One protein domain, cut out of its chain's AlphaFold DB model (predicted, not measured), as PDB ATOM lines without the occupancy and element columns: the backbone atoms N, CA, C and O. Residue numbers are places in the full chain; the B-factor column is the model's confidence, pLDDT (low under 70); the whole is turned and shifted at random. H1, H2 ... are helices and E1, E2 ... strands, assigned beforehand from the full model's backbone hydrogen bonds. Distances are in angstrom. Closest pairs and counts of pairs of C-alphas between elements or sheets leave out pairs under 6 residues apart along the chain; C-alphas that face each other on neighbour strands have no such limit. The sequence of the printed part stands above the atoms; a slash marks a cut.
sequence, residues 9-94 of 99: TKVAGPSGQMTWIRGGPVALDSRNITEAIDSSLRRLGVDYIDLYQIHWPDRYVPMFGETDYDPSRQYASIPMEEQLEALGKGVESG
ATOM      1  N   THR A   9      29.501  18.565  18.831       98.50
ATOM      2  CA  THR A   9      30.945  18.828  18.962       98.50
ATOM      3  C   THR A   9      31.528  18.055  20.147       98.50
ATOM      4  O   THR A   9      30.830  17.262  20.777       98.50
ATOM      5  N   LYS A  10      32.838  18.170  20.388       98.12
ATOM      6  CA  LYS A  10      33.580  17.248  21.258       98.12
ATOM      7  C   LYS A  10      34.616  17.957  22.124       98.12
ATOM      8  O   LYS A  10      35.293  18.871  21.649       98.12
ATOM      9  N   VAL A  11      34.837  17.440  23.330       97.50
ATOM     10  CA  VAL A  11      36.038  17.712  24.127       97.50
ATOM     11  C   VAL A  11      37.103  16.649  23.846       97.50
ATOM     12  O   VAL A  11      36.847  15.452  23.905       97.50
ATOM     13  N   ALA A  12      38.310  17.092  23.507       95.75
ATOM     14  CA  ALA A  12      39.481  16.224  23.391       95.75
ATOM     15  C   ALA A  12      39.932  15.748  24.778       95.75
ATOM     16  O   ALA A  12      40.073  16.598  25.663       95.75
ATOM     17  N   GLY A  13      40.183  14.444  24.926       94.56
ATOM     18  CA  GLY A  13      40.866  13.892  26.096       94.56
ATOM     19  C   GLY A  13      42.350  14.268  26.131       94.56
ATOM     20  O   GLY A  13      42.817  15.003  25.252       94.56
ATOM     21  N   PRO A  14      43.114  13.759  27.110       92.56
ATOM     22  CA  PRO A  14      44.527  14.064  27.252       92.56
ATOM     23  C   PRO A  14      45.308  13.734  25.981       92.56
ATOM     24  O   PRO A  14      45.068  12.710  25.338       92.56
ATOM     25  N   SER A  15      46.240  14.601  25.598       83.62
ATOM     26  CA  SER A  15      47.157  14.318  24.497       83.62
ATOM     27  C   SER A  15      48.480  15.033  24.709       83.62
ATOM     28  O   SER A  15      48.606  16.231  24.460       83.62
ATOM     29  N   GLY A  16      49.491  14.272  25.135       73.94
ATOM     30  CA  GLY A  16      50.844  14.789  25.358       73.94
ATOM     31  C   GLY A  16      51.561  15.242  24.081       73.94
ATOM     32  O   GLY A  16      52.579  15.919  24.164       73.94
ATOM     33  N   GLN A  17      51.042  14.888  22.899       81.56
ATOM     34  CA  GLN A  17      51.647  15.228  21.605       81.56
ATOM     35  C   GLN A  17      50.873  16.318  20.843       81.56
ATOM     36  O   GLN A  17      51.468  17.037  20.041       81.56
ATOM     37  N   MET A  18      49.568  16.489  21.092       87.62
ATOM     38  CA  MET A  18      48.723  17.457  20.374       87.62
ATOM     39  C   MET A  18      48.646  18.813  21.089       87.62
ATOM     40  O   MET A  18      47.577  19.271  21.500       87.62
ATOM     41  N   THR A  19      49.787  19.490  21.208       89.56
ATOM     42  CA  THR A  19      49.921  20.764  21.942       89.56
ATOM     43  C   THR A  19      49.098  21.918  21.356       89.56
ATOM     44  O   THR A  19      48.761  22.868  22.060       89.56
ATOM     45  N   TRP A  20      48.700  21.842  20.082       89.31
ATOM     46  CA  TRP A  20      47.831  22.845  19.451       89.31
ATOM     47  C   TRP A  20      46.382  22.811  19.962       89.31
ATOM     48  O   TRP A  20      45.633  23.771  19.772       89.31
ATOM     49  N   ILE A  21      45.956  21.734  20.631       88.88
ATOM     50  CA  ILE A  21      44.627  21.640  21.238       88.88
ATOM     51  C   ILE A  21      44.705  22.265  22.626       88.88
ATOM     52  O   ILE A  21      45.166  21.619  23.547       88.88
ATOM     53  N   ARG A  22      44.262  23.514  22.811       87.88
ATOM     54  CA  ARG A  22      44.226  24.165  24.144       87.88
ATOM     55  C   ARG A  22      45.557  24.072  24.933       87.88
ATOM     56  O   ARG A  22      45.530  23.983  26.153       87.88
ATOM     57  N   GLY A  23      46.706  24.072  24.252       84.75
ATOM     58  CA  GLY A  23      48.024  23.918  24.891       84.75
ATOM     59  C   GLY A  23      48.438  22.471  25.202       84.75
ATOM     60  O   GLY A  23      49.466  22.272  25.839       84.75
ATOM     61  N   GLY A  24      47.674  21.479  24.735       84.19
ATOM     62  CA  GLY A  24      47.802  20.062  25.071       84.19
ATOM     63  C   GLY A  24      46.947  19.733  26.295       84.19
ATOM     64  O   GLY A  24      47.432  19.916  27.410       84.19
ATOM     65  N   PRO A  25      45.681  19.283  26.140       82.81
ATOM     66  CA  PRO A  25      44.875  18.898  27.291       82.81
ATOM     67  C   PRO A  25      45.608  17.809  28.072       82.81
ATOM     68  O   PRO A  25      46.117  16.849  27.491       82.81
ATOM     69  N   VAL A  26      45.659  17.980  29.386       88.50
ATOM     70  CA  VAL A  26      46.351  17.060  30.298       88.50
ATOM     71  C   VAL A  26      45.387  16.099  30.993       88.50
ATOM     72  O   VAL A  26      45.824  15.064  31.478       88.50
ATOM     73  N   ALA A  27      44.096  16.444  31.023       94.31
ATOM     74  CA  ALA A  27      43.031  15.747  31.738       94.31
ATOM     75  C   ALA A  27      41.646  16.117  31.161       94.31
ATOM     76  O   ALA A  27      41.470  17.192  30.577       94.31
ATOM     77  N   LEU A  28      40.653  15.258  31.379       96.44
ATOM     78  CA  LEU A  28      39.214  15.524  31.289       96.44
ATOM     79  C   LEU A  28      38.651  15.869  32.675       96.44
ATOM     80  O   LEU A  28      37.660  15.301  33.117       96.44
ATOM     81  N   ASP A  29      39.295  16.797  33.375       96.12
ATOM     82  CA  ASP A  29      38.782  17.321  34.642       96.12
ATOM     83  C   ASP A  29      37.638  18.329  34.417       96.12
ATOM     84  O   ASP A  29      37.366  18.791  33.296       96.12
ATOM     85  N   SER A  30      36.969  18.714  35.508       96.94
ATOM     86  CA  SER A  30      35.854  19.668  35.437       96.94
ATOM     87  C   SER A  30      36.235  21.000  34.786       96.94
ATOM     88  O   SER A  30      35.403  21.614  34.107       96.94
ATOM     89  N   ARG A  31      37.480  21.450  34.964       95.50
ATOM     90  CA  ARG A  31      37.968  22.717  34.416       95.50
ATOM     91  C   ARG A  31      38.128  22.631  32.900       95.50
ATOM     92  O   ARG A  31      37.585  23.469  32.183       95.50
ATOM     93  N   ASN A  32      38.826  21.611  32.408       95.56
ATOM     94  CA  ASN A  32      39.097  21.401  30.989       95.56
ATOM     95  C   ASN A  32      37.808  21.193  30.191       95.56
ATOM     96  O   ASN A  32      37.681  21.736  29.091       95.56
ATOM     97  N   ILE A  33      36.847  20.443  30.740       97.69
ATOM     98  CA  ILE A  33      35.540  20.234  30.102       97.69
ATOM     99  C   ILE A  33      34.786  21.566  29.992       97.69
ATOM    100  O   ILE A  33      34.335  21.916  28.899       97.69
ATOM    101  N   THR A  34      34.726  22.345  31.075       97.44
ATOM    102  CA  THR A  34      34.044  23.652  31.098       97.44
ATOM    103  C   THR A  34      34.672  24.639  30.109       97.44
ATOM    104  O   THR A  34      33.980  25.197  29.256       97.44
ATOM    105  N   GLU A  35      35.999  24.800  30.146       96.56
ATOM    106  CA  GLU A  35      36.728  25.688  29.230       96.56
ATOM    107  C   GLU A  35      36.556  25.268  27.757       96.56
ATOM    108  O   GLU A  35      36.494  26.118  26.856       96.56
ATOM    109  N   ALA A  36      36.466  23.959  27.491       97.50
ATOM    110  CA  ALA A  36      36.242  23.425  26.155       97.50
ATOM    111  C   ALA A  36      34.820  23.691  25.638       97.50
ATOM    112  O   ALA A  36      34.688  24.042  24.459       97.50
ATOM    113  N   ILE A  37      33.792  23.584  26.491       98.38
ATOM    114  CA  ILE A  37      32.403  23.942  26.151       98.38
ATOM    115  C   ILE A  37      32.341  25.429  25.794       98.38
ATOM    116  O   ILE A  37      31.971  25.775  24.670       98.38
ATOM    117  N   ASP A  38      32.815  26.301  26.687       98.25
ATOM    118  CA  ASP A  38      32.763  27.759  26.505       98.25
ATOM    119  C   ASP A  38      33.514  28.210  25.254       98.25
ATOM    120  O   ASP A  38      33.064  29.063  24.486       98.25
ATOM    121  N   SER A  39      34.673  27.603  25.007       97.44
ATOM    122  CA  SER A  39      35.446  27.903  23.810       97.44
ATOM    123  C   SER A  39      34.793  27.371  22.536       97.44
ATOM    124  O   SER A  39      34.986  27.962  21.475       97.44
ATOM    125  N   SER A  40      34.038  26.274  22.607       98.25
ATOM    126  CA  SER A  40      33.302  25.736  21.459       98.25
ATOM    127  C   SER A  40      32.118  26.619  21.096       98.25
ATOM    128  O   SER A  40      32.024  27.013  19.936       98.25
ATOM    129  N   LEU A  41      31.305  27.015  22.078       98.56
ATOM    130  CA  LEU A  41      30.205  27.969  21.896       98.56
ATOM    131  C   LEU A  41      30.704  29.276  21.266       98.56
ATOM    132  O   LEU A  41      30.211  29.691  20.218       98.56
ATOM    133  N   ARG A  42      31.780  29.853  21.824       98.44
ATOM    134  CA  ARG A  42      32.393  31.088  21.310       98.44
ATOM    135  C   ARG A  42      32.862  30.966  19.859       98.44
ATOM    136  O   ARG A  42      32.644  31.884  19.078       98.44
ATOM    137  N   ARG A  43      33.528  29.865  19.489       97.81
ATOM    138  CA  ARG A  43      34.031  29.659  18.115       97.81
ATOM    139  C   ARG A  43      32.919  29.387  17.109       97.81
ATOM    140  O   ARG A  43      33.058  29.763  15.952       97.81
ATOM    141  N   LEU A  44      31.865  28.699  17.539       97.94
ATOM    142  CA  LEU A  44      30.727  28.349  16.691       97.94
ATOM    143  C   LEU A  44      29.716  29.499  16.582       97.94
ATOM    144  O   LEU A  44      28.896  29.481  15.671       97.94
ATOM    145  N   GLY A  45      29.789  30.495  17.473       98.12
ATOM    146  CA  GLY A  45      28.865  31.628  17.489       98.12
ATOM    147  C   GLY A  45      27.437  31.203  17.828       98.12
ATOM    148  O   GLY A  45      26.493  31.705  17.227       98.12
ATOM    149  N   VAL A  46      27.287  30.239  18.741       98.12
ATOM    150  CA  VAL A  46      25.994  29.691  19.176       98.12
ATOM    151  C   VAL A  46      25.892  29.712  20.696       98.12
ATOM    152  O   VAL A  46      26.908  29.619  21.385       98.12
ATOM    153  N   ASP A  47      24.664  29.756  21.204       97.81
ATOM    154  CA  ASP A  47      24.400  29.799  22.647       97.81
ATOM    155  C   ASP A  47      24.321  28.403  23.290       97.81
ATOM    156  O   ASP A  47      24.541  28.269  24.491       97.81
ATOM    157  N   TYR A  48      24.056  27.358  22.495       98.44
ATOM    158  CA  TYR A  48      23.970  25.971  22.964       98.44
ATOM    159  C   TYR A  48      24.489  24.951  21.940       98.44
ATOM    160  O   TYR A  48      24.459  25.167  20.718       98.44
ATOM    161  N   ILE A  49      24.923  23.803  22.458       98.69
ATOM    162  CA  ILE A  49      25.287  22.587  21.722       98.69
ATOM    163  C   ILE A  49      24.203  21.535  21.957       98.69
ATOM    164  O   ILE A  49      23.752  21.343  23.082       98.69
ATOM    165  N   ASP A  50      23.813  20.819  20.907       98.69
ATOM    166  CA  ASP A  50      22.837  19.742  21.044       98.69
ATOM    167  C   ASP A  50      23.494  18.501  21.649       98.69
ATOM    168  O   ASP A  50      23.108  18.067  22.725       98.69
ATOM    169  N   LEU A  51      24.529  17.969  20.995       98.56
ATOM    170  CA  LEU A  51      25.254  16.781  21.450       98.56
ATOM    171  C   LEU A  51      26.720  17.121  21.728       98.56
ATOM    172  O   LEU A  51      27.465  17.495  20.816       98.56
ATOM    173  N   TYR A  52      27.159  16.955  22.970       98.69
ATOM    174  CA  TYR A  52      28.556  17.130  23.349       98.69
ATOM    175  C   TYR A  52      29.176  15.783  23.692       98.69
ATOM    176  O   TYR A  52      28.566  14.994  24.384       98.69
ATOM    177  N   GLN A  53      30.365  15.491  23.168       98.44
ATOM    178  CA  GLN A  53      30.980  14.165  23.294       98.44
ATOM    179  C   GLN A  53      32.384  14.243  23.880       98.44
ATOM    180  O   GLN A  53      33.150  15.163  23.580       98.44
ATOM    181  N   ILE A  54      32.781  13.207  24.612       97.44
ATOM    182  CA  ILE A  54      34.193  12.928  24.874       97.44
ATOM    183  C   ILE A  54      34.799  12.328  23.602       97.44
ATOM    184  O   ILE A  54      34.344  11.300  23.107       97.44
ATOM    185  N   HIS A  55      35.816  12.980  23.037       95.62
ATOM    186  CA  HIS A  55      36.393  12.553  21.763       95.62
ATOM    187  C   HIS A  55      37.238  11.279  21.892       95.62
ATOM    188  O   HIS A  55      37.223  10.449  20.985       95.62
ATOM    189  N   TRP A  56      37.964  11.146  23.003       94.69
ATOM    190  CA  TRP A  56      38.685   9.947  23.430       94.69
ATOM    191  C   TRP A  56      38.841   9.979  24.958       94.69
ATOM    192  O   TRP A  56      38.811  11.071  25.533       94.69
ATOM    193  N   PRO A  57      38.947   8.816  25.625       95.38
ATOM    194  CA  PRO A  57      38.872   8.740  27.080       95.38
ATOM    195  C   PRO A  57      40.085   9.363  27.770       95.38
ATOM    196  O   PRO A  57      41.161   9.484  27.189       95.38
ATOM    197  N   ASP A  58      39.899   9.709  29.045       96.31
ATOM    198  CA  ASP A  58      40.996  10.128  29.916       96.31
ATOM    199  C   ASP A  58      41.951   8.968  30.208       96.31
ATOM    200  O   ASP A  58      43.159   9.077  30.019       96.31
ATOM    201  N   ARG A  59      41.385   7.821  30.604       95.25
ATOM    202  CA  ARG A  59      42.135   6.601  30.911       95.25
ATOM    203  C   ARG A  59      42.744   5.962  29.671       95.25
ATOM    204  O   ARG A  59      42.166   6.004  28.585       95.25
ATOM    205  N   TYR A  60      43.832   5.234  29.895       94.88
ATOM    206  CA  TYR A  60      44.407   4.363  28.882       94.88
ATOM    207  C   TYR A  60      43.391   3.318  28.398       94.88
ATOM    208  O   TYR A  60      42.831   2.547  29.187       94.88
ATOM    209  N   VAL A  61      43.208   3.279  27.081       94.50
ATOM    210  CA  VAL A  61      42.635   2.172  26.317       94.50
ATOM    211  C   VAL A  61      43.402   2.062  24.992       94.50
ATOM    212  O   VAL A  61      43.936   3.070  24.526       94.50
ATOM    213  N   PRO A  62      43.439   0.886  24.350       94.06
ATOM    214  CA  PRO A  62      43.873   0.759  22.965       94.06
ATOM    215  C   PRO A  62      43.010   1.651  22.078       94.06
ATOM    216  O   PRO A  62      41.778   1.604  22.126       94.06
ATOM    217  N   MET A  63      43.654   2.511  21.302       92.12
ATOM    218  CA  MET A  63      42.989   3.500  20.463       92.12
ATOM    219  C   MET A  63      43.826   3.781  19.219       92.12
ATOM    220  O   MET A  63      45.003   3.440  19.155       92.12
ATOM    221  N   PHE A  64      43.198   4.380  18.207       90.25
ATOM    222  CA  PHE A  64      43.865   4.813  16.972       90.25
ATOM    223  C   PHE A  64      44.668   3.719  16.241       90.25
ATOM    224  O   PHE A  64      45.717   3.992  15.665       90.25
ATOM    225  N   GLY A  65      44.145   2.490  16.219       92.94
ATOM    226  CA  GLY A  65      44.730   1.352  15.498       92.94
ATOM    227  C   GLY A  65      45.327   0.275  16.402       92.94
ATOM    228  O   GLY A  65      45.604  -0.821  15.923       92.94
ATOM    229  N   GLU A  66      45.475   0.547  17.699       93.62
ATOM    230  CA  GLU A  66      45.813  -0.475  18.691       93.62
ATOM    231  C   GLU A  66      44.584  -1.326  19.057       93.62
ATOM    232  O   GLU A  66      43.474  -0.801  19.170       93.62
ATOM    233  N   THR A  67      44.782  -2.629  19.277       94.50
ATOM    234  CA  THR A  67      43.702  -3.576  19.623       94.50
ATOM    235  C   THR A  67      43.834  -4.176  21.019       94.50
ATOM    236  O   THR A  67      42.820  -4.496  21.636       94.50
ATOM    237  N   ASP A  68      45.059  -4.307  21.530       96.62
ATOM    238  CA  ASP A  68      45.338  -5.089  22.735       96.62
ATOM    239  C   ASP A  68      45.553  -4.196  23.952       96.62
ATOM    240  O   ASP A  68      46.374  -3.278  23.938       96.62
ATOM    241  N   TYR A  69      44.812  -4.483  25.022       96.06
ATOM    242  CA  TYR A  69      44.934  -3.772  26.289       96.06
ATOM    243  C   TYR A  69      46.198  -4.207  27.035       96.06
ATOM    244  O   TYR A  69      46.318  -5.370  27.413       96.06
ATOM    245  N   ASP A  70      47.098  -3.263  27.307       96.31
ATOM    246  CA  ASP A  70      48.300  -3.485  28.114       96.31
ATOM    247  C   ASP A  70      48.178  -2.802  29.493       96.31
ATOM    248  O   ASP A  70      48.322  -1.580  29.599       96.31
ATOM    249  N   PRO A  71      47.950  -3.560  30.583       96.06
ATOM    250  CA  PRO A  71      47.854  -2.996  31.928       96.06
ATOM    251  C   PRO A  71      49.097  -2.211  32.369       96.06
ATOM    252  O   PRO A  71      48.981  -1.336  33.223       96.06
ATOM    253  N   SER A  72      50.274  -2.478  31.790       96.44
ATOM    254  CA  SER A  72      51.510  -1.763  32.128       96.44
ATOM    255  C   SER A  72      51.536  -0.317  31.621       96.44
ATOM    256  O   SER A  72      52.316   0.494  32.119       96.44
ATOM    257  N   ARG A  73      50.655   0.029  30.673       93.81
ATOM    258  CA  ARG A  73      50.494   1.384  30.120       93.81
ATOM    259  C   ARG A  73      49.449   2.218  30.860       93.81
ATOM    260  O   ARG A  73      49.193   3.355  30.464       93.81
ATOM    261  N   GLN A  74      48.838   1.677  31.914       92.94
ATOM    262  CA  GLN A  74      47.928   2.440  32.760       92.94
ATOM    263  C   GLN A  74      48.643   3.639  33.392       92.94
ATOM    264  O   GLN A  74      49.786   3.559  33.835       92.94
ATOM    265  N   TYR A  75      47.923   4.749  33.471       92.19
ATOM    266  CA  TYR A  75      48.344   5.961  34.156       92.19
ATOM    267  C   TYR A  75      47.177   6.508  34.980       92.19
ATOM    268  O   TYR A  75      46.027   6.100  34.796       92.19
ATOM    269  N   ALA A  76      47.479   7.415  35.910       92.56
ATOM    270  CA  ALA A  76      46.458   8.079  36.709       92.56
ATOM    271  C   ALA A  76      45.525   8.883  35.797       92.56
ATOM    272  O   ALA A  76      45.980   9.766  35.075       92.56
ATOM    273  N   SER A  77      44.235   8.563  35.843       95.62
ATOM    274  CA  SER A  77      43.206   9.182  35.013       95.62
ATOM    275  C   SER A  77      42.122   9.822  35.865       95.62
ATOM    276  O   SER A  77      41.832   9.334  36.961       95.62
ATOM    277  N   ILE A  78      41.458  10.837  35.324       97.69
ATOM    278  CA  ILE A  78      40.260  11.408  35.939       97.69
ATOM    279  C   ILE A  78      39.149  10.343  35.977       97.69
ATOM    280  O   ILE A  78      38.872   9.720  34.944       97.69
ATOM    281  N   PRO A  79      38.499  10.101  37.132       97.25
ATOM    282  CA  PRO A  79      37.382   9.166  37.231       97.25
ATOM    283  C   PRO A  79      36.232   9.526  36.284       97.25
ATOM    284  O   PRO A  79      36.015  10.692  35.948       97.25
ATOM    285  N   MET A  80      35.471   8.520  35.849       96.88
ATOM    286  CA  MET A  80      34.329   8.749  34.955       96.88
ATOM    287  C   MET A  80      33.239   9.588  35.628       96.88
ATOM    288  O   MET A  80      32.537  10.335  34.956       96.88
ATOM    289  N   GLU A  81      33.125   9.490  36.948       98.00
ATOM    290  CA  GLU A  81      32.177  10.224  37.776       98.00
ATOM    291  C   GLU A  81      32.438  11.731  37.721       98.00
ATOM    292  O   GLU A  81      31.502  12.496  37.512       98.00
ATOM    293  N   GLU A  82      33.701  12.158  37.820       97.88
ATOM    294  CA  GLU A  82      34.065  13.577  37.711       97.88
ATOM    295  C   GLU A  82      33.810  14.104  36.291       97.88
ATOM    296  O   GLU A  82      33.251  15.188  36.113       97.88
ATOM    297  N   GLN A  83      34.165  13.312  35.273       98.19
ATOM    298  CA  GLN A  83      33.891  13.647  33.872       98.19
ATOM    299  C   GLN A  83      32.386  13.830  33.632       98.19
ATOM    300  O   GLN A  83      31.967  14.806  33.008       98.19
ATOM    301  N   LEU A  84      31.568  12.913  34.157       98.00
ATOM    302  CA  LEU A  84      30.114  12.955  34.031       98.00
ATOM    303  C   LEU A  84      29.506  14.128  34.809       98.00
ATOM    304  O   LEU A  84      28.610  14.787  34.291       98.00
ATOM    305  N   GLU A  85      30.006  14.434  36.009       98.38
ATOM    306  CA  GLU A  85      29.567  15.598  36.786       98.38
ATOM    307  C   GLU A  85      29.843  16.905  36.025       98.38
ATOM    308  O   GLU A  85      28.992  17.792  35.954       98.38
ATOM    309  N   ALA A  86      31.015  17.020  35.398       98.12
ATOM    310  CA  ALA A  86      31.376  18.185  34.600       98.12
ATOM    311  C   ALA A  86      30.498  18.348  33.349       98.12
ATOM    312  O   ALA A  86      30.067  19.460  33.036       98.12
ATOM    313  N   LEU A  87      30.201  17.248  32.650       98.38
ATOM    314  CA  LEU A  87      29.249  17.249  31.538       98.38
ATOM    315  C   LEU A  87      27.834  17.607  32.015       98.38
ATOM    316  O   LEU A  87      27.159  18.413  31.375       98.38
ATOM    317  N   GLY A  88      27.424  17.087  33.175       98.38
ATOM    318  CA  GLY A  88      26.158  17.404  33.837       98.38
ATOM    319  C   GLY A  88      26.000  18.897  34.119       98.38
ATOM    320  O   GLY A  88      24.979  19.473  33.756       98.38
ATOM    321  N   LYS A  89      27.040  19.571  34.626       98.31
ATOM    322  CA  LYS A  89      27.053  21.043  34.791       98.31
ATOM    323  C   LYS A  89      26.866  21.785  33.460       98.31
ATOM    324  O   LYS A  89      26.237  22.846  33.405       98.31
ATOM    325  N   GLY A  90      27.386  21.231  32.364       98.38
ATOM    326  CA  GLY A  90      27.135  21.727  31.007       98.38
ATOM    327  C   GLY A  90      25.653  21.660  30.622       98.38
ATOM    328  O   GLY A  90      25.135  22.612  30.037       98.38
ATOM    329  N   VAL A  91      24.969  20.583  31.014       98.56
ATOM    330  CA  VAL A  91      23.524  20.403  30.808       98.56
ATOM    331  C   VAL A  91      22.703  21.320  31.709       98.56
ATOM    332  O   VAL A  91      21.840  22.047  31.224       98.56
ATOM    333  N   GLU A  92      23.006  21.360  33.006       98.44
ATOM    334  CA  GLU A  92      22.310  22.204  33.990       98.44
ATOM    335  C   GLU A  92      22.376  23.695  33.637       98.44
ATOM    336  O   GLU A  92      21.420  24.434  33.861       98.44
ATOM    337  N   SER A  93      23.486  24.143  33.043       98.06
ATOM    338  CA  SER A  93      23.646  25.529  32.585       98.06
ATOM    339  C   SER A  93      22.951  25.848  31.253       98.06
ATOM    340  O   SER A  93      22.973  27.003  30.830       98.06
ATOM    341  N   GLY A  94      22.362  24.856  30.573       98.12
ATOM    342  CA  GLY A  94      21.718  25.012  29.262       98.12
ATOM    343  C   GLY A  94      22.689  25.145  28.083       98.12
ATOM    344  O   GLY A  94      22.262  25.364  26.953       98.12
TER     345      GLY A  94
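What this domain is: This is residues 9 to 94 of the 99 residues of the protein "Aldo_ket_red domain-containing protein" of Aegilops tauschii subsp. strangulata (UniProt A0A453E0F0). A small two-strand parallel ribbon, E1 beside E2, has two helices gathered on one side of it, H1 mostly by E1 and H2 by E2, and a long loop of residues 55 to 79 reaches away from this body to make one end of the longest axis. The printed part has 86 residues, with two named strands and two named helices in the order E1, H1, E2, H2. The class is mixed, helices and strands, but under half of the residues, 37 of the 86, are in named elements. The whole is compact, with a radius of gyration of the C-alphas of 13.7 A, yet elongated in outline, with spans of 42 by 27 by 20 A.

Where its parts are: E1 is residues 9 to 11, 7.3 A from first to last C-alpha, and begins at C-alpha 9 at (30.945, 18.828, 18.962). After residues 12 to 29, which hold no named element, H1 runs over residues 30 to 44 and measures 21.3 A; its C-alpha 30 is at (35.854, 19.668, 35.437). E2, residues 49 to 54, measures 13.5 A. Residues 55 to 79 hold no named element. H2, residues 80 to 92, measures 18.1 A and ends at C-alpha 92 at (22.310, 22.204, 33.990).

How they stand to each other: E1 and E2 are parallel neighbours, with 37 degrees between their directions. The C-alphas of Lys 10 and Gln 53 face each other at 4.5 A. N 11 and O 53 are within hydrogen-bond range at 2.8 A, and N 53 and O 9 at 3.0 A. E1, H1 and E2 form a strand-helix-strand unit, two parallel neighbour strands with a helix between them along the chain, and its crossover is right-handed. The closest C-alphas of E1 and H1, those of Val 11 and Ala 36, are 6.1 A apart. The closest C-alphas of H1 and E2, those of Leu 41 and Ile 49, are 7.3 A apart. H1 and H2 touch, their closest C-alphas being those of Ser 30 and Ala 86 at 4.8 A. They stand at a steep tilt of 42 degrees and run the same way. E2 and H2 are near each other, with 9 pairs of C-alphas within 10 A, made by residues 83 to 91 of H2. E1 and H2 are apart. In H1 and H2 every O i to N i+4 pair is within hydrogen-bond range.

The domain as a whole: The C-alphas farthest apart are those of Gly 45 and Ser 72, at 42.9 A. The printed part has no cut. The links E1 to H1, with 18 residues, and E2 to H2, with 25 residues, are long; H1 to E2, with 4 residues, is tight. The mean pLDDT of the printed part is 95.0, and no printed residue is under 70.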